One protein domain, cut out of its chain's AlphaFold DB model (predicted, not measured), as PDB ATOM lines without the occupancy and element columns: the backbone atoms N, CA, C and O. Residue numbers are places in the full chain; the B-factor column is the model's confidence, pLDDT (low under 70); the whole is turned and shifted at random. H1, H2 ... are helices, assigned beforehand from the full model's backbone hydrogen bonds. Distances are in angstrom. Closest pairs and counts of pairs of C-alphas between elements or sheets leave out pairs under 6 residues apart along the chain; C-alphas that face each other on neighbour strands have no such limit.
ATOM      1  N   ALA A  98     255.309 112.649 142.489       79.06
ATOM      2  CA  ALA A  98     254.051 111.923 142.658       79.06
ATOM      3  C   ALA A  98     253.429 112.143 144.049       79.06
ATOM      4  O   ALA A  98     252.217 112.312 144.161       79.06
ATOM      5  N   ASN A  99     254.251 112.198 145.103       78.12
ATOM      6  CA  ASN A  99     253.767 112.477 146.455       78.12
ATOM      7  C   ASN A  99     253.279 113.925 146.585       78.12
ATOM      8  O   ASN A  99     252.241 114.157 147.197       78.12
ATOM      9  N   ILE A 100     253.991 114.880 145.975       77.56
ATOM     10  CA  ILE A 100     253.566 116.289 145.926       77.56
ATOM     11  C   ILE A 100     252.224 116.404 145.190       77.56
ATOM     12  O   ILE A 100     251.304 117.046 145.684       77.56
ATOM     13  N   GLN A 101     252.084 115.735 144.046       83.62
ATOM     14  CA  GLN A 101     250.850 115.721 143.258       83.62
ATOM     15  C   GLN A 101     249.664 115.143 144.031       83.62
ATOM     16  O   GLN A 101     248.613 115.773 144.068       83.62
ATOM     17  N   ALA A 102     249.833 113.997 144.697       81.00
ATOM     18  CA  ALA A 102     248.770 113.385 145.498       81.00
ATOM     19  C   ALA A 102     248.341 114.271 146.680       81.00
ATOM     20  O   ALA A 102     247.161 114.351 147.021       81.00
ATOM     21  N   GLN A 103     249.296 114.967 147.301       78.75
ATOM     22  CA  GLN A 103     249.010 115.912 148.376       78.75
ATOM     23  C   GLN A 103     248.257 117.146 147.877       78.75
ATOM     24  O   GLN A 103     247.296 117.562 148.517       78.75
ATOM     25  N   LEU A 104     248.659 117.707 146.734       82.06
ATOM     26  CA  LEU A 104     247.968 118.839 146.118       82.06
ATOM     27  C   LEU A 104     246.553 118.460 145.678       82.06
ATOM     28  O   LEU A 104     245.633 119.235 145.907       82.06
ATOM     29  N   GLU A 105     246.363 117.265 145.121       85.44
ATOM     30  CA  GLU A 105     245.041 116.742 144.771       85.44
ATOM     31  C   GLU A 105     244.137 116.649 146.010       85.44
ATOM     32  O   GLU A 105     243.023 117.171 146.008       85.44
ATOM     33  N   SER A 106     244.648 116.089 147.114       82.44
ATOM     34  CA  SER A 106     243.924 116.042 148.391       82.44
ATOM     35  C   SER A 106     243.627 117.438 148.945       82.44
ATOM     36  O   SER A 106     242.525 117.677 149.436       82.44
ATOM     37  N   ALA A 107     244.588 118.363 148.879       82.75
ATOM     38  CA  ALA A 107     244.429 119.720 149.392       82.75
ATOM     39  C   ALA A 107     243.395 120.510 148.575       82.75
ATOM     40  O   ALA A 107     242.506 121.132 149.148       82.75
ATOM     41  N   VAL A 108     243.442 120.418 147.242       86.38
ATOM     42  CA  VAL A 108     242.430 120.996 146.345       86.38
ATOM     43  C   VAL A 108     241.068 120.334 146.545       86.38
ATOM     44  O   VAL A 108     240.052 121.003 146.400       86.38
ATOM     45  N   GLY A 109     241.005 119.053 146.910       84.62
ATOM     46  CA  GLY A 109     239.744 118.383 147.239       84.62
ATOM     47  C   GLY A 109     239.125 118.830 148.569       84.62
ATOM     48  O   GLY A 109     237.903 118.858 148.682       84.62
ATOM     49  N   GLN A 110     239.942 119.187 149.566       84.94
ATOM     50  CA  GLN A 110     239.494 119.444 150.945       84.94
ATOM     51  C   GLN A 110     239.427 120.924 151.340       84.94
ATOM     52  O   GLN A 110     238.725 121.248 152.296       84.94
ATOM     53  N   ALA A 111     240.150 121.809 150.646       86.06
ATOM     54  CA  ALA A 111     240.156 123.241 150.945       86.06
ATOM     55  C   ALA A 111     238.739 123.821 150.861       86.06
ATOM     56  O   ALA A 111     237.992 123.492 149.938       86.06
ATOM     57  N   ASP A 112     238.368 124.726 151.762       89.50
ATOM     58  CA  ASP A 112     237.124 125.475 151.589       89.50
ATOM     59  C   ASP A 112     237.220 126.437 150.385       89.50
ATOM     60  O   ASP A 112     238.289 126.649 149.800       89.50
ATOM     61  N   ALA A 113     236.083 126.984 149.952       90.25
ATOM     62  CA  ALA A 113     236.052 127.879 148.797       90.25
ATOM     63  C   ALA A 113     236.898 129.147 149.027       90.25
ATOM     64  O   ALA A 113     237.575 129.615 148.113       90.25
ATOM     65  N   GLU A 114     236.906 129.706 150.237       88.25
ATOM     66  CA  GLU A 114     237.636 130.940 150.539       88.25
ATOM     67  C   GLU A 114     239.155 130.725 150.483       88.25
ATOM     68  O   GLU A 114     239.901 131.538 149.936       88.25
ATOM     69  N   GLU A 115     239.642 129.619 151.038       84.94
ATOM     70  CA  GLU A 115     241.032 129.184 150.959       84.94
ATOM     71  C   GLU A 115     241.457 128.939 149.510       84.94
ATOM     72  O   GLU A 115     242.490 129.464 149.086       84.94
ATOM     73  N   LEU A 116     240.635 128.234 148.726       87.19
ATOM     74  CA  LEU A 116     240.918 127.964 147.316       87.19
ATOM     75  C   LEU A 116     241.061 129.264 146.507       87.19
ATOM     76  O   LEU A 116     242.027 129.439 145.762       87.19
ATOM     77  N   ASN A 117     240.137 130.211 146.691       89.88
ATOM     78  CA  ASN A 117     240.188 131.493 145.988       89.88
ATOM     79  C   ASN A 117     241.354 132.371 146.447       89.88
ATOM     80  O   ASN A 117     241.979 133.017 145.609       89.88
ATOM     81  N   ARG A 118     241.709 132.364 147.740       84.94
ATOM     82  CA  ARG A 118     242.891 133.088 148.242       84.94
ATOM     83  C   ARG A 118     244.187 132.591 147.611       84.94
ATOM     84  O   ARG A 118     245.068 133.403 147.337       84.94
ATOM     85  N   VAL A 119     244.306 131.287 147.357       81.75
ATOM     86  CA  VAL A 119     245.476 130.720 146.667       81.75
ATOM     87  C   VAL A 119     245.557 131.243 145.236       81.75
ATOM     88  O   VAL A 119     246.597 131.764 144.833       81.75
ATOM     89  N   PHE A 120     244.464 131.153 144.478       84.62
ATOM     90  CA  PHE A 120     244.456 131.577 143.075       84.62
ATOM     91  C   PHE A 120     244.424 133.097 142.889       84.62
ATOM     92  O   PHE A 120     244.796 133.586 141.827       84.62
ATOM     93  N   ALA A 121     244.059 133.856 143.921       74.88
ATOM     94  CA  ALA A 121     244.223 135.305 143.951       74.88
ATOM     95  C   ALA A 121     245.696 135.732 144.111       74.88
ATOM     96  O   ALA A 121     246.010 136.898 143.933       74.88
ATOM     97  N   GLY A 122     246.630 134.824 144.414       65.75
ATOM     98  CA  GLY A 122     248.033 135.149 144.706       65.75
ATOM     99  C   GLY A 122     248.896 135.658 143.537       65.75
ATOM    100  O   GLY A 122     250.109 135.760 143.729       65.75
ATOM    101  N   GLY A 123     248.309 135.952 142.372       70.50
ATOM    102  CA  GLY A 123     248.982 136.445 141.163       70.50
ATOM    103  C   GLY A 123     249.315 135.352 140.136       70.50
ATOM    104  O   GLY A 123     249.557 134.196 140.489       70.50
ATOM    105  N   VAL A 124     249.347 135.724 138.850       78.12
ATOM    106  CA  VAL A 124     249.478 134.791 137.708       78.12
ATOM    107  C   VAL A 124     250.744 133.941 137.775       78.12
ATOM    108  O   VAL A 124     250.662 132.734 137.560       78.12
ATOM    109  N   ASP A 125     251.892 134.528 138.120       76.00
ATOM    110  CA  ASP A 125     253.171 133.805 138.157       76.00
ATOM    111  C   ASP A 125     253.156 132.676 139.195       76.00
ATOM    112  O   ASP A 125     253.581 131.554 138.925       76.00
ATOM    113  N   ARG A 126     252.559 132.929 140.366       78.94
ATOM    114  CA  ARG A 126     252.424 131.914 141.420       78.94
ATOM    115  C   ARG A 126     251.444 130.815 141.030       78.94
ATOM    116  O   ARG A 126     251.669 129.644 141.332       78.94
ATOM    117  N   VAL A 127     250.356 131.184 140.359       85.00
ATOM    118  CA  VAL A 127     249.403 130.202 139.831       85.00
ATOM    119  C   VAL A 127     250.063 129.356 138.740       85.00
ATOM    120  O   VAL A 127     249.854 128.148 138.720       85.00
ATOM    121  N   ALA A 128     250.912 129.935 137.889       82.81
ATOM    122  CA  ALA A 128     251.665 129.210 136.865       82.81
ATOM    123  C   ALA A 128     252.644 128.190 137.474       82.81
ATOM    124  O   ALA A 128     252.686 127.037 137.035       82.81
ATOM    125  N   GLU A 129     253.368 128.569 138.531       81.31
ATOM    126  CA  GLU A 129     254.216 127.644 139.295       81.31
ATOM    127  C   GLU A 129     253.402 126.481 139.882       81.31
ATOM    128  O   GLU A 129     253.771 125.316 139.715       81.31
ATOM    129  N   LEU A 130     252.255 126.782 140.506       84.06
ATOM    130  CA  LEU A 130     251.351 125.769 141.053       84.06
ATOM    131  C   LEU A 130     250.829 124.832 139.955       84.06
ATOM    132  O   LEU A 130     250.879 123.614 140.122       84.06
ATOM    133  N   LEU A 131     250.387 125.370 138.815       86.44
ATOM    134  CA  LEU A 131     249.911 124.597 137.662       86.44
ATOM    135  C   LEU A 131     250.976 123.643 137.108       86.44
ATOM    136  O   LEU A 131     250.621 122.593 136.568       86.44
ATOM    137  N   GLY A 132     252.262 123.985 137.225       81.56
ATOM    138  CA  GLY A 132     253.373 123.105 136.859       81.56
ATOM    139  C   GLY A 132     253.496 121.865 137.751       81.56
ATOM    140  O   GLY A 132     254.067 120.861 137.325       81.56
ATOM    141  N   LEU A 133     252.938 121.920 138.962       83.38
ATOM    142  CA  LEU A 133     252.934 120.825 139.930       83.38
ATOM    143  C   LEU A 133     251.645 119.996 139.891       83.38
ATOM    144  O   LEU A 133     251.664 118.864 140.364       83.38
ATOM    145  N   LEU A 134     250.544 120.513 139.334       87.31
ATOM    146  CA  LEU A 134     249.264 119.799 139.286       87.31
ATOM    147  C   LEU A 134     249.273 118.661 138.255       87.31
ATOM    148  O   LEU A 134     249.800 118.792 137.149       87.31
ATOM    149  N   ASN A 135     248.646 117.537 138.608       87.94
ATOM    150  CA  ASN A 135     248.372 116.442 137.677       87.94
ATOM    151  C   ASN A 135     247.045 116.690 136.917       87.94
ATOM    152  O   ASN A 135     246.273 117.592 137.245       87.94
ATOM    153  N   ALA A 136     246.761 115.873 135.898       89.56
ATOM    154  CA  ALA A 136     245.539 116.009 135.100       89.56
ATOM    155  C   ALA A 136     244.249 115.839 135.929       89.56
ATOM    156  O   ALA A 136     243.296 116.579 135.704       89.56
ATOM    157  N   ALA A 137     244.243 114.935 136.915       89.69
ATOM    158  CA  ALA A 137     243.090 114.687 137.784       89.69
ATOM    159  C   ALA A 137     242.740 115.905 138.661       89.69
ATOM    160  O   ALA A 137     241.570 116.241 138.840       89.69
ATOM    161  N   THR A 138     243.750 116.631 139.148       90.50
ATOM    162  CA  THR A 138     243.543 117.856 139.932       90.50
ATOM    163  C   THR A 138     242.976 118.973 139.056       90.50
ATOM    164  O   THR A 138     242.071 119.692 139.472       90.50
ATOM    165  N   LEU A 139     243.461 119.105 137.818       93.00
ATOM    166  CA  LEU A 139     242.922 120.072 136.856       93.00
ATOM    167  C   LEU A 139     241.474 119.742 136.471       93.00
ATOM    168  O   LEU A 139     240.646 120.645 136.368       93.00
ATOM    169  N   GLU A 140     241.147 118.461 136.309       92.06
ATOM    170  CA  GLU A 140     239.774 117.996 136.088       92.06
ATOM    171  C   GLU A 140     238.880 118.276 137.301       92.06
ATOM    172  O   GLU A 140     237.758 118.754 137.149       92.06
ATOM    173  N   THR A 141     239.392 118.082 138.517       92.56
ATOM    174  CA  THR A 141     238.690 118.446 139.757       92.56
ATOM    175  C   THR A 141     238.389 119.948 139.812       92.56
ATOM    176  O   THR A 141     237.284 120.334 140.178       92.56
ATOM    177  N   LEU A 142     239.324 120.807 139.393       93.12
ATOM    178  CA  LEU A 142     239.101 122.257 139.307       93.12
ATOM    179  C   LEU A 142     238.096 122.643 138.211       93.12
ATOM    180  O   LEU A 142     237.303 123.563 138.400       93.12
ATOM    181  N   GLY A 143     238.139 121.960 137.065       91.06
ATOM    182  CA  GLY A 143     237.341 122.287 135.881       91.06
ATOM    183  C   GLY A 143     235.983 121.588 135.793       91.06
ATOM    184  O   GLY A 143     235.194 121.913 134.911       91.06
ATOM    185  N   SER A 144     235.687 120.622 136.659       90.44
ATOM    186  CA  SER A 144     234.432 119.867 136.620       90.44
ATOM    187  C   SER A 144     233.341 120.534 137.451       90.44
ATOM    188  O   SER A 144     233.573 121.077 138.531       90.44
ATOM    189  N   HIS A 145     232.115 120.465 136.938       81.25
ATOM    190  CA  HIS A 145     230.937 121.027 137.594       81.25
ATOM    191  C   HIS A 145     230.606 120.332 138.927       81.25
ATOM    192  O   HIS A 145     230.155 120.995 139.858       81.25
ATOM    193  N   ASP A 146     230.868 119.023 139.015       83.50
ATOM    194  CA  ASP A 146     230.721 118.227 140.243       83.50
ATOM    195  C   ASP A 146     231.970 118.294 141.144       83.50
ATOM    196  O   ASP A 146     231.983 117.730 142.236       83.50
ATOM    197  N   GLY A 147     233.021 118.978 140.679       87.56
ATOM    198  CA  GLY A 147     234.234 119.272 141.429       87.56
ATOM    199  C   GLY A 147     234.200 120.676 142.028       87.56
ATOM    200  O   GLY A 147     233.240 121.078 142.682       87.56
ATOM    201  N   ARG A 148     235.274 121.441 141.816       92.56
ATOM    202  CA  ARG A 148     235.510 122.746 142.461       92.56
ATOM    203  C   ARG A 148     235.153 123.951 141.590       92.56
ATOM    204  O   ARG A 148     235.308 125.081 142.037       92.56
ATOM    205  N   LEU A 149     234.647 123.749 140.371       92.75
ATOM    206  CA  LEU A 149     234.383 124.835 139.416       92.75
ATOM    207  C   LEU A 149     233.454 125.929 139.970       92.75
ATOM    208  O   LEU A 149     233.649 127.118 139.708       92.75
ATOM    209  N   ARG A 150     232.443 125.521 140.742       92.31
ATOM    210  CA  ARG A 150     231.461 126.417 141.373       92.31
ATOM    211  C   ARG A 150     232.049 127.241 142.514       92.31
ATOM    212  O   ARG A 150     231.551 128.328 142.778       92.31
ATOM    213  N   ASP A 151     233.111 126.745 143.137       93.25
ATOM    214  CA  ASP A 151     233.778 127.430 144.238       93.25
ATOM    215  C   ASP A 151     234.720 128.523 143.732       93.25
ATOM    216  O   ASP A 151     235.090 129.401 144.500       93.25
ATOM    217  N   LEU A 152     235.117 128.494 142.456       93.75
ATOM    218  CA  LEU A 152     236.044 129.464 141.876       93.75
ATOM    219  C   LEU A 152     235.336 130.775 141.521       93.75
ATOM    220  O   LEU A 152     234.504 130.821 140.610       93.75
ATOM    221  N   THR A 153     235.751 131.852 142.183       93.81
ATOM    222  CA  THR A 153     235.381 133.238 141.874       93.81
ATOM    223  C   THR A 153     235.945 133.678 140.525       93.81
ATOM    224  O   THR A 153     236.949 133.144 140.047       93.81
ATOM    225  N   VAL A 154     235.336 134.697 139.915       92.69
ATOM    226  CA  VAL A 154     235.778 135.237 138.621       92.69
ATOM    227  C   VAL A 154     237.263 135.642 138.609       92.69
ATOM    228  O   VAL A 154     237.956 135.233 137.673       92.69
ATOM    229  N   PRO A 155     237.814 136.339 139.627       91.62
ATOM    230  CA  PRO A 155     239.249 136.627 139.682       91.62
ATOM    231  C   PRO A 155     240.129 135.372 139.681       91.62
ATOM    232  O   PRO A 155     241.119 135.312 138.954       91.62
ATOM    233  N   SER A 156     239.751 134.331 140.429       92.38
ATOM    234  CA  SER A 156     240.494 133.066 140.445       92.38
ATOM    235  C   SER A 156     240.423 132.338 139.103       92.38
ATOM    236  O   SER A 156     241.432 131.799 138.648       92.38
ATOM    237  N   ARG A 157     239.267 132.369 138.423       94.81
ATOM    238  CA  ARG A 157     239.133 131.846 137.053       94.81
ATOM    239  C   ARG A 157     240.039 132.608 136.083       94.81
ATOM    240  O   ARG A 157     240.732 131.974 135.294       94.81
ATOM    241  N   ALA A 158     240.073 133.940 136.164       93.06
ATOM    242  CA  ALA A 158     240.932 134.776 135.326       93.06
ATOM    243  C   ALA A 158     242.421 134.459 135.542       93.06
ATOM    244  O   ALA A 158     243.147 134.245 134.572       93.06
ATOM    245  N   ALA A 159     242.858 134.350 136.801       91.12
ATOM    246  CA  ALA A 159     244.236 134.011 137.148       91.12
ATOM    247  C   ALA A 159     244.640 132.616 136.641       91.12
ATOM    248  O   ALA A 159     245.718 132.462 136.068       91.12
ATOM    249  N   LEU A 160     243.763 131.616 136.785       93.62
ATOM    250  CA  LEU A 160     243.976 130.268 136.247       93.62
ATOM    251  C   LEU A 160     244.093 130.268 134.721       93.62
ATOM    252  O   LEU A 160     245.011 129.652 134.183       93.62
ATOM    253  N   ILE A 161     243.199 130.971 134.021       95.06
ATOM    254  CA  ILE A 161     243.240 131.074 132.557       95.06
ATOM    255  C   ILE A 161     244.540 131.739 132.100       95.06
ATOM    256  O   ILE A 161     245.239 131.180 131.252       95.06
ATOM    257  N   ALA A 162     244.888 132.888 132.684       91.38
ATOM    258  CA  ALA A 162     246.108 133.616 132.351       91.38
ATOM    259  C   ALA A 162     247.362 132.761 132.604       91.38
ATOM    260  O   ALA A 162     248.250 132.697 131.755       91.38
ATOM    261  N   ALA A 163     247.402 132.039 133.727       90.88
ATOM    262  CA  ALA A 163     248.508 131.153 134.072       90.88
ATOM    263  C   ALA A 163     248.607 129.941 133.134       90.88
ATOM    264  O   ALA A 163     249.706 129.561 132.729       90.88
ATOM    265  N   CYS A 164     247.481 129.346 132.729       93.12
ATOM    266  CA  CYS A 164     247.467 128.312 131.695       93.12
ATOM    267  C   CYS A 164     248.030 128.847 130.371       93.12
ATOM    268  O   CYS A 164     248.844 128.170 129.736       93.12
ATOM    269  N   GLN A 165     247.620 130.054 129.968       91.00
ATOM    270  CA  GLN A 165     248.038 130.705 128.726       91.00
ATOM    271  C   GLN A 165     249.549 130.986 128.707       91.00
ATOM    272  O   GLN A 165     250.220 130.628 127.736       91.00
ATOM    273  N   SER A 166     250.102 131.530 129.795       88.19
ATOM    274  CA  SER A 166     251.545 131.780 129.933       88.19
ATOM    275  C   SER A 166     252.374 130.500 130.105       88.19
ATOM    276  O   SER A 166     253.542 130.464 129.724       88.19
ATOM    277  N   SER A 167     251.766 129.413 130.594       86.19
ATOM    278  CA  SER A 167     252.430 128.123 130.850       86.19
ATOM    279  C   SER A 167     252.337 127.125 129.684       86.19
ATOM    280  O   SER A 167     252.435 125.909 129.885       86.19
ATOM    281  N   GLY A 168     252.145 127.612 128.454       82.12
ATOM    282  CA  GLY A 168     252.170 126.783 127.245       82.12
ATOM    283  C   GLY A 168     250.868 126.032 126.956       82.12
ATOM    284  O   GLY A 168     250.920 124.880 126.520       82.12
ATOM    285  N   LEU A 169     249.717 126.685 127.169       85.88
ATOM    286  CA  LEU A 169     248.362 126.194 126.857       85.88
ATOM    287  C   LEU A 169     248.278 125.405 125.542       85.88
ATOM    288  O   LEU A 169     247.744 124.298 125.522       85.88
ATOM    289  N   VAL A 170     248.871 125.951 124.476       79.56
ATOM    290  CA  VAL A 170     248.883 125.394 123.111       79.56
ATOM    291  C   VAL A 170     249.336 123.929 123.067       79.56
ATOM    292  O   VAL A 170     248.883 123.155 122.227       79.56
ATOM    293  N   PHE A 171     250.220 123.530 123.982       80.00
ATOM    294  CA  PHE A 171     250.842 122.206 123.992       80.00
ATOM    295  C   PHE A 171     250.286 121.280 125.082       80.00
ATOM    296  O   PHE A 171     250.745 120.144 125.212       80.00
ATOM    297  N   ARG A 172     249.319 121.739 125.888       87.56
ATOM    298  CA  ARG A 172     248.832 121.028 127.081       87.56
ATOM    299  C   ARG A 172     247.313 120.867 127.041       87.56
ATOM    300  O   ARG A 172     246.574 121.714 127.535       87.56
ATOM    301  N   ALA A 173     246.849 119.723 126.533       90.44
ATOM    302  CA  ALA A 173     245.419 119.400 126.457       90.44
ATOM    303  C   ALA A 173     244.649 119.564 127.793       90.44
ATOM    304  O   ALA A 173     243.547 120.110 127.758       90.44
ATOM    305  N   PRO A 174     245.202 119.200 128.973       91.94
ATOM    306  CA  PRO A 174     244.524 119.453 130.249       91.94
ATOM    307  C   PRO A 174     244.299 120.942 130.549       91.94
ATOM    308  O   PRO A 174     243.283 121.300 131.137       91.94
ATOM    309  N   TYR A 175     245.211 121.823 130.120       93.81
ATOM    310  CA  TYR A 175     245.046 123.268 130.299       93.81
ATOM    311  C   TYR A 175     243.946 123.800 129.383       93.81
ATOM    312  O   TYR A 175     243.103 124.567 129.835       93.81
ATOM    313  N   ALA A 176     243.899 123.345 128.126       92.75
ATOM    314  CA  ALA A 176     242.829 123.709 127.196       92.75
ATOM    315  C   ALA A 176     241.452 123.275 127.719       92.75
ATOM    316  O   ALA A 176     240.507 124.063 127.694       92.75
ATOM    317  N   ALA A 177     241.358 122.063 128.277       92.62
ATOM    318  CA  ALA A 177     240.134 121.558 128.893       92.62
ATOM    319  C   ALA A 177     239.693 122.406 130.099       92.62
ATOM    320  O   ALA A 177     238.523 122.788 130.171       92.62
ATOM    321  N   LEU A 178     240.622 122.748 131.003       94.88
ATOM    322  CA  LEU A 178     240.340 123.611 132.152       94.88
ATOM    323  C   LEU A 178     239.876 125.001 131.700       94.88
ATOM    324  O   LEU A 178     238.800 125.440 132.096       94.88
ATOM    325  N   VAL A 179     240.629 125.670 130.821       95.88
ATOM    326  CA  VAL A 179     240.279 126.998 130.285       95.88
ATOM    327  C   VAL A 179     238.888 126.989 129.652       95.88
ATOM    328  O   VAL A 179     238.067 127.862 129.939       95.88
ATOM    329  N   ARG A 180     238.593 125.981 128.821       95.62
ATOM    330  CA  ARG A 180     237.278 125.820 128.196       95.62
ATOM    331  C   ARG A 180     236.175 125.690 129.246       95.62
ATOM    332  O   ARG A 180     235.132 126.322 129.093       95.62
ATOM    333  N   ALA A 181     236.388 124.895 130.291       95.50
ATOM    334  CA  ALA A 181     235.409 124.725 131.359       95.50
ATOM    335  C   ALA A 181     235.166 126.027 132.139       95.50
ATOM    336  O   ALA A 181     234.012 126.402 132.343       95.50
ATOM    337  N   LEU A 182     236.231 126.753 132.498       96.31
ATOM    338  CA  LEU A 182     236.148 128.033 133.212       96.31
ATOM    339  C   LEU A 182     235.369 129.094 132.413       96.31
ATOM    340  O   LEU A 182     234.532 129.804 132.977       96.31
ATOM    341  N   LEU A 183     235.609 129.184 131.099       96.25
ATOM    342  CA  LEU A 183     234.905 130.120 130.216       96.25
ATOM    343  C   LEU A 183     233.431 129.741 130.029       96.25
ATOM    344  O   LEU A 183     232.563 130.598 130.160       96.25
ATOM    345  N   LEU A 184     233.133 128.464 129.754       96.06
ATOM    346  CA  LEU A 184     231.757 127.996 129.539       96.06
ATOM    347  C   LEU A 184     230.896 128.048 130.808       96.06
ATOM    348  O   LEU A 184     229.678 128.154 130.708       96.06
ATOM    349  N   ALA A 185     231.512 127.971 131.987       95.06
ATOM    350  CA  ALA A 185     230.820 128.080 133.269       95.06
ATOM    351  C   ALA A 185     230.616 129.526 133.746       95.06
ATOM    352  O   ALA A 185     230.051 129.741 134.819       95.06
ATOM    353  N   SER A 186     231.102 130.515 132.995       95.06
ATOM    354  CA  SER A 186     230.915 131.932 133.302       95.06
ATOM    355  C   SER A 186     229.822 132.489 132.392       95.06
ATOM    356  O   SER A 186     229.928 132.380 131.172       95.06
ATOM    357  N   GLY A 187     228.770 133.068 132.969       93.06
ATOM    358  CA  GLY A 187     227.639 133.662 132.242       93.06
ATOM    359  C   GLY A 187     227.279 135.039 132.796       93.06
ATOM    360  O   GLY A 187     227.757 135.423 133.862       93.06
ATOM    361  N   GLY A 188     226.464 135.799 132.067       88.56
ATOM    362  CA  GLY A 188     226.004 137.133 132.454       88.56
ATOM    363  C   GLY A 188     227.133 138.060 132.924       88.56
ATOM    364  O   GLY A 188     228.150 138.227 132.244       88.56
ATOM    365  N   ALA A 189     226.945 138.641 134.112       86.31
ATOM    366  CA  ALA A 189     227.895 139.546 134.760       86.31
ATOM    367  C   ALA A 189     229.291 138.933 134.952       86.31
ATOM    368  O   ALA A 189     230.297 139.598 134.697       86.31
ATOM    369  N   ASP A 190     229.356 137.655 135.334       91.81
ATOM    370  CA  ASP A 190     230.617 136.956 135.581       91.81
ATOM    371  C   ASP A 190     231.437 136.817 134.301       91.81
ATOM    372  O   ASP A 190     232.654 136.996 134.322       91.81
ATOM    373  N   LEU A 191     230.783 136.526 133.168       93.44
ATOM    374  CA  LEU A 191     231.476 136.457 131.883       93.44
ATOM    375  C   LEU A 191     231.985 137.835 131.456       93.44
ATOM    376  O   LEU A 191     233.109 137.939 130.971       93.44
ATOM    377  N   ALA A 192     231.190 138.891 131.639       88.19
ATOM    378  CA  ALA A 192     231.616 140.251 131.323       88.19
ATOM    379  C   ALA A 192     232.852 140.661 132.146       88.19
ATOM    380  O   ALA A 192     233.839 141.135 131.577       88.19
ATOM    381  N   LEU A 193     232.838 140.392 133.456       87.19
ATOM    382  CA  LEU A 193     233.977 140.632 134.343       87.19
ATOM    383  C   LEU A 193     235.187 139.761 133.971       87.19
ATOM    384  O   LEU A 193     236.310 140.260 133.931       87.19
ATOM    385  N   LEU A 194     234.980 138.485 133.639       92.25
ATOM    386  CA  LEU A 194     236.062 137.587 133.237       92.25
ATOM    387  C   LEU A 194     236.763 138.082 131.967       92.25
ATOM    388  O   LEU A 194     237.990 138.156 131.935       92.25
ATOM    389  N   LYS A 195     235.995 138.454 130.935       92.00
ATOM    390  CA  LYS A 195     236.544 139.003 129.684       92.00
ATOM    391  C   LYS A 195     237.356 140.271 129.945       92.00
ATOM    392  O   LYS A 195     238.456 140.405 129.418       92.00
ATOM    393  N   ARG A 196     236.842 141.158 130.803       86.38
ATOM    394  CA  ARG A 196     237.529 142.384 131.221       86.38
ATOM    395  C   ARG A 196     238.877 142.083 131.877       86.38
ATOM    396  O   ARG A 196     239.885 142.623 131.441       86.38
ATOM    397  N   LEU A 197     238.900 141.208 132.883       86.69
ATOM    398  CA  LEU A 197     240.132 140.844 133.586       86.69
ATOM    399  C   LEU A 197     241.182 140.277 132.619       86.69
ATOM    400  O   LEU A 197     242.346 140.662 132.677       86.69
ATOM    401  N   LEU A 198     240.773 139.420 131.683       89.31
ATOM    402  CA  LEU A 198     241.686 138.845 130.690       89.31
ATOM    403  C   LEU A 198     242.261 139.888 129.716       89.31
ATOM    404  O   LEU A 198     243.401 139.743 129.283       89.31
ATOM    405  N   ASP A 199     241.514 140.940 129.382       86.44
ATOM    406  CA  ASP A 199     241.984 142.016 128.498       86.44
ATOM    407  C   ASP A 199     242.833 143.074 129.233       86.44
ATOM    408  O   ASP A 199     243.794 143.592 128.657       86.44
ATOM    409  N   GLU A 200     242.537 143.354 130.508       80.94
ATOM    410  CA  GLU A 200     243.255 144.317 131.367       80.94
ATOM    411  C   GLU A 200     244.547 143.750 131.986       80.94
ATOM    412  O   GLU A 200     245.276 144.456 132.691       80.94
ATOM    413  N   GLY A 201     244.881 142.485 131.705       76.50
ATOM    414  CA  GLY A 201     246.102 141.843 132.198       76.50
ATOM    415  C   GLY A 201     247.394 142.550 131.768       76.50
ATOM    416  O   GLY A 201     248.427 142.371 132.404       76.50
ATOM    417  N   GLY A 202     247.361 143.380 130.719       77.88
ATOM    418  CA  GLY A 202     248.504 144.206 130.319       77.88
ATOM    419  C   GLY A 202     249.696 143.412 129.789       77.88
ATOM    420  O   GLY A 202     250.840 143.853 129.911       77.88
ATOM    421  N   THR A 203     249.436 142.238 129.215       83.12
ATOM    422  CA  THR A 203     250.446 141.381 128.593       83.12
ATOM    423  C   THR A 203     249.968 140.874 127.237       83.12
ATOM    424  O   THR A 203     248.811 141.046 126.855       83.12
ATOM    425  N   VAL A 204     250.853 140.182 126.519       81.44
ATOM    426  CA  VAL A 204     250.521 139.505 125.255       81.44
ATOM    427  C   VAL A 204     249.412 138.452 125.412       81.44
ATOM    428  O   VAL A 204     248.769 138.083 124.434       81.44
ATOM    429  N   HIS A 205     249.170 137.966 126.633       86.88
ATOM    430  CA  HIS A 205     248.172 136.948 126.957       86.88
ATOM    431  C   HIS A 205     246.812 137.587 127.259       86.88
ATOM    432  O   HIS A 205     246.412 137.710 128.412       86.88
ATOM    433  N   ASN A 206     246.122 138.018 126.202       88.69
ATOM    434  CA  ASN A 206     244.763 138.561 126.272       88.69
ATOM    435  C   ASN A 206     243.711 137.569 125.749       88.69
ATOM    436  O   ASN A 206     244.048 136.530 125.163       88.69
ATOM    437  N   LEU A 207     242.425 137.908 125.919       92.62
ATOM    438  CA  LEU A 207     241.302 137.062 125.498       92.62
ATOM    439  C   LEU A 207     241.312 136.797 123.989       92.62
ATOM    440  O   LEU A 207     241.016 135.687 123.546       92.62
ATOM    441  N   HIS A 208     241.678 137.791 123.182       92.69
ATOM    442  CA  HIS A 208     241.753 137.612 121.736       92.69
ATOM    443  C   HIS A 208     242.803 136.562 121.348       92.69
ATOM    444  O   HIS A 208     242.488 135.625 120.608       92.69
ATOM    445  N   LYS A 209     244.029 136.661 121.878       90.00
ATOM    446  CA  LYS A 209     245.073 135.647 121.666       90.00
ATOM    447  C   LYS A 209     244.616 134.284 122.190       90.00
ATOM    448  O   LYS A 209     244.771 133.291 121.482       90.00
ATOM    449  N   LEU A 210     243.963 134.250 123.354       92.94
ATOM    450  CA  LEU A 210     243.455 133.018 123.955       92.94
ATOM    451  C   LEU A 210     242.521 132.262 122.999       92.94
ATOM    452  O   LEU A 210     242.734 131.084 122.726       92.94
ATOM    453  N   ILE A 211     241.506 132.939 122.456       93.94
ATOM    454  CA  ILE A 211     240.473 132.309 121.619       93.94
ATOM    455  C   ILE A 211     240.961 132.026 120.187       93.94
ATOM    456  O   ILE A 211     240.616 130.993 119.596       93.94
ATOM    457  N   TYR A 212     241.736 132.941 119.597       90.81
ATOM    458  CA  TYR A 212     242.075 132.888 118.170       90.81
ATOM    459  C   TYR A 212     243.452 132.302 117.856       90.81
ATOM    460  O   TYR A 212     243.654 131.852 116.721       90.81
ATOM    461  N   ALA A 213     244.368 132.264 118.823       88.50
ATOM    462  CA  ALA A 213     245.714 131.726 118.640       88.50
ATOM    463  C   ALA A 213     246.010 130.533 119.556       88.50
ATOM    464  O   ALA A 213     246.541 129.536 119.068       88.50
ATOM    465  N   ASP A 214     245.656 130.611 120.844       89.81
ATOM    466  CA  ASP A 214     246.158 129.642 121.823       89.81
ATOM    467  C   ASP A 214     245.254 128.412 121.996       89.81
ATOM    468  O   ASP A 214     245.749 127.301 122.199       89.81
ATOM    469  N   LEU A 215     243.930 128.584 121.910       89.62
ATOM    470  CA  LEU A 215     242.984 127.474 121.997       89.62
ATOM    471  C   LEU A 215     242.868 126.694 120.675       89.62
ATOM    472  O   LEU A 215     242.822 127.296 119.593       89.62
ATOM    473  N   PRO A 216     242.728 125.355 120.741       84.69
ATOM    474  CA  PRO A 216     242.453 124.529 119.571       84.69
ATOM    475  C   PRO A 216     241.173 124.953 118.836       84.69
ATOM    476  O   PRO A 216     240.153 125.273 119.446       84.69
ATOM    477  N   SER A 217     241.179 124.872 117.502       82.69
ATOM    478  CA  SER A 217     240.020 125.239 116.668       82.69
ATOM    479  C   SER A 217     238.688 124.577 117.072       82.69
ATOM    480  O   SER A 217     237.672 125.274 117.024       82.69
ATOM    481  N   PRO A 218     238.636 123.289 117.487       87.12
ATOM    482  CA  PRO A 218     237.389 122.667 117.945       87.12
ATOM    483  C   PRO A 218     236.763 123.338 119.177       87.12
ATOM    484  O   PRO A 218     235.541 123.310 119.326       87.12
ATOM    485  N   ASP A 219     237.572 123.973 120.028       86.69
ATOM    486  CA  ASP A 219     237.105 124.629 121.253       86.69
ATOM    487  C   ASP A 219     236.559 126.038 120.990       86.69
ATOM    488  O   ASP A 219     235.714 126.531 121.739       86.69
ATOM    489  N   ARG A 220     236.975 126.674 119.888       91.31
ATOM    490  CA  ARG A 220     236.598 128.051 119.544       91.31
ATOM    491  C   ARG A 220     235.104 128.212 119.276       91.31
ATOM    492  O   ARG A 220     234.480 129.113 119.830       91.31
ATOM    493  N   SER A 221     234.520 127.372 118.422       91.44
ATOM    494  CA  SER A 221     233.120 127.544 117.999       91.44
ATOM    495  C   SER A 221     232.125 127.442 119.165       91.44
ATOM    496  O   SER A 221     231.255 128.309 119.261       91.44
ATOM    497  N   PRO A 222     232.243 126.464 120.091       94.62
ATOM    498  CA  PRO A 222     231.409 126.427 121.292       94.62
ATOM    499  C   PRO A 222     231.557 127.665 122.185       94.62
ATOM    500  O   PRO A 222     230.554 128.145 122.710       94.62
ATOM    501  N   LEU A 223     232.777 128.189 122.339       95.94
ATOM    502  CA  LEU A 223     233.053 129.370 123.163       95.94
ATOM    503  C   LEU A 223     232.469 130.647 122.554       95.94
ATOM    504  O   LEU A 223     231.795 131.396 123.252       95.94
ATOM    505  N   LEU A 224     232.646 130.867 121.249       95.12
ATOM    506  CA  LEU A 224     232.035 132.008 120.557       95.12
ATOM    507  C   LEU A 224     230.504 131.922 120.578       95.12
ATOM    508  O   LEU A 224     229.833 132.923 120.806       95.12
ATOM    509  N   ALA A 225     229.937 130.722 120.410       94.44
ATOM    510  CA  ALA A 225     228.496 130.520 120.540       94.44
ATOM    511  C   ALA A 225     227.999 130.801 121.967       94.44
ATOM    512  O   ALA A 225     226.887 131.292 122.134       94.44
ATOM    513  N   HIS A 226     228.800 130.485 122.986       96.12
ATOM    514  CA  HIS A 226     228.506 130.824 124.378       96.12
ATOM    515  C   HIS A 226     228.517 132.332 124.610       96.12
ATOM    516  O   HIS A 226     227.503 132.875 125.034       96.12
ATOM    517  N   ILE A 227     229.594 133.014 124.214       95.06
ATOM    518  CA  ILE A 227     229.711 134.479 124.292       95.06
ATOM    519  C   ILE A 227     228.527 135.158 123.596       95.06
ATOM    520  O   ILE A 227     227.908 136.048 124.173       95.06
ATOM    521  N   GLN A 228     228.163 134.704 122.394       93.06
ATOM    522  CA  GLN A 228     227.037 135.255 121.644       93.06
ATOM    523  C   GLN A 228     225.701 135.096 122.382       93.06
ATOM    524  O   GLN A 228     224.895 136.025 122.386       93.06
ATOM    525  N   ARG A 229     225.445 133.933 122.998       93.25
ATOM    526  CA  ARG A 229     224.209 133.699 123.764       93.25
ATOM    527  C   ARG A 229     224.131 134.603 124.991       93.25
ATOM    528  O   ARG A 229     223.098 135.228 125.208       93.25
ATOM    529  N   GLU A 230     225.214 134.686 125.758       92.69
ATOM    530  CA  GLU A 230     225.276 135.518 126.966       92.69
ATOM    531  C   GLU A 230     225.126 137.007 126.631       92.69
ATOM    532  O   GLU A 230     224.389 137.729 127.299       92.69
TER     533      GLU A 230
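What this domain is: This is residues 98 to 230 of the 557 residues of an uncharacterized protein of Klebsormidium nitens (UniProt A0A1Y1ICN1). Two rows of helices pack together: H1, H4, H6 and H9 side by side and running the same way, with H2, H5 and H7 in a looser second row over them, while H3 and H8 lead from the second row toward the first. The 133 printed residues hold nine named helices, H1 to H9 in order, and no named strand: all helix. The whole is compact, radius of gyration of the C-alphas 13.8 A, spanning 41 by 29 by 27 A.

How they stand to each other: Residues 104 to 109 alone of H1, residues 98 to 110, touch H4, residues 136 to 143, the closest C-alphas being Glu 105 and Thr 138, 5.2 A apart, at a shallow tilt of 20 degrees. H4 touches H6, residues 173 to 184, at 8 degrees, closest C-alphas Gly 143 and Leu 178, 5.0 A. Residues 180 to 184 alone of H6 touch H9, residues 217 to 230, closest C-alphas Leu 184 and Leu 223, 6.6 A. The hub H5, residues 154 to 166, forms a helical hairpin with H6, closest C-alphas Ile 161 and Val 179, 5.5 A. H5 also touches H2, residues 113 to 120, H3, residues 124 to 133, and H7, residues 188 to 200; closest C-alphas are Ser 156 and Phe 120, 5.0 A, Ala 163 and Ala 128, 4.6 A, and Val 154 and Leu 194, 5.9 A. H8, residues 207 to 214, only just touches H7, with 3 pairs of C-alphas within 8 A, the closest Leu 207 and Leu 198, 5.5 A. Every O i to N i+4 pair is within hydrogen-bond range in H1, H2, H4, H5, H6 and H7; H3 has 5 of 6, H8 3 of 4, H9 8 of 10.

Where its parts are: H1 begins at C-alpha 98, (254.051, 111.923, 142.658), and H9, 20.7 A long, ends at C-alpha 230, (225.276, 135.518, 126.966). H7 measures 18.7 A.

The domain as a whole: The farthest C-alphas, Asn 99 and Gln 228, are 43.0 A apart. The printed part has no cut, and no link is long. Residue 122 alone is under pLDDT 70.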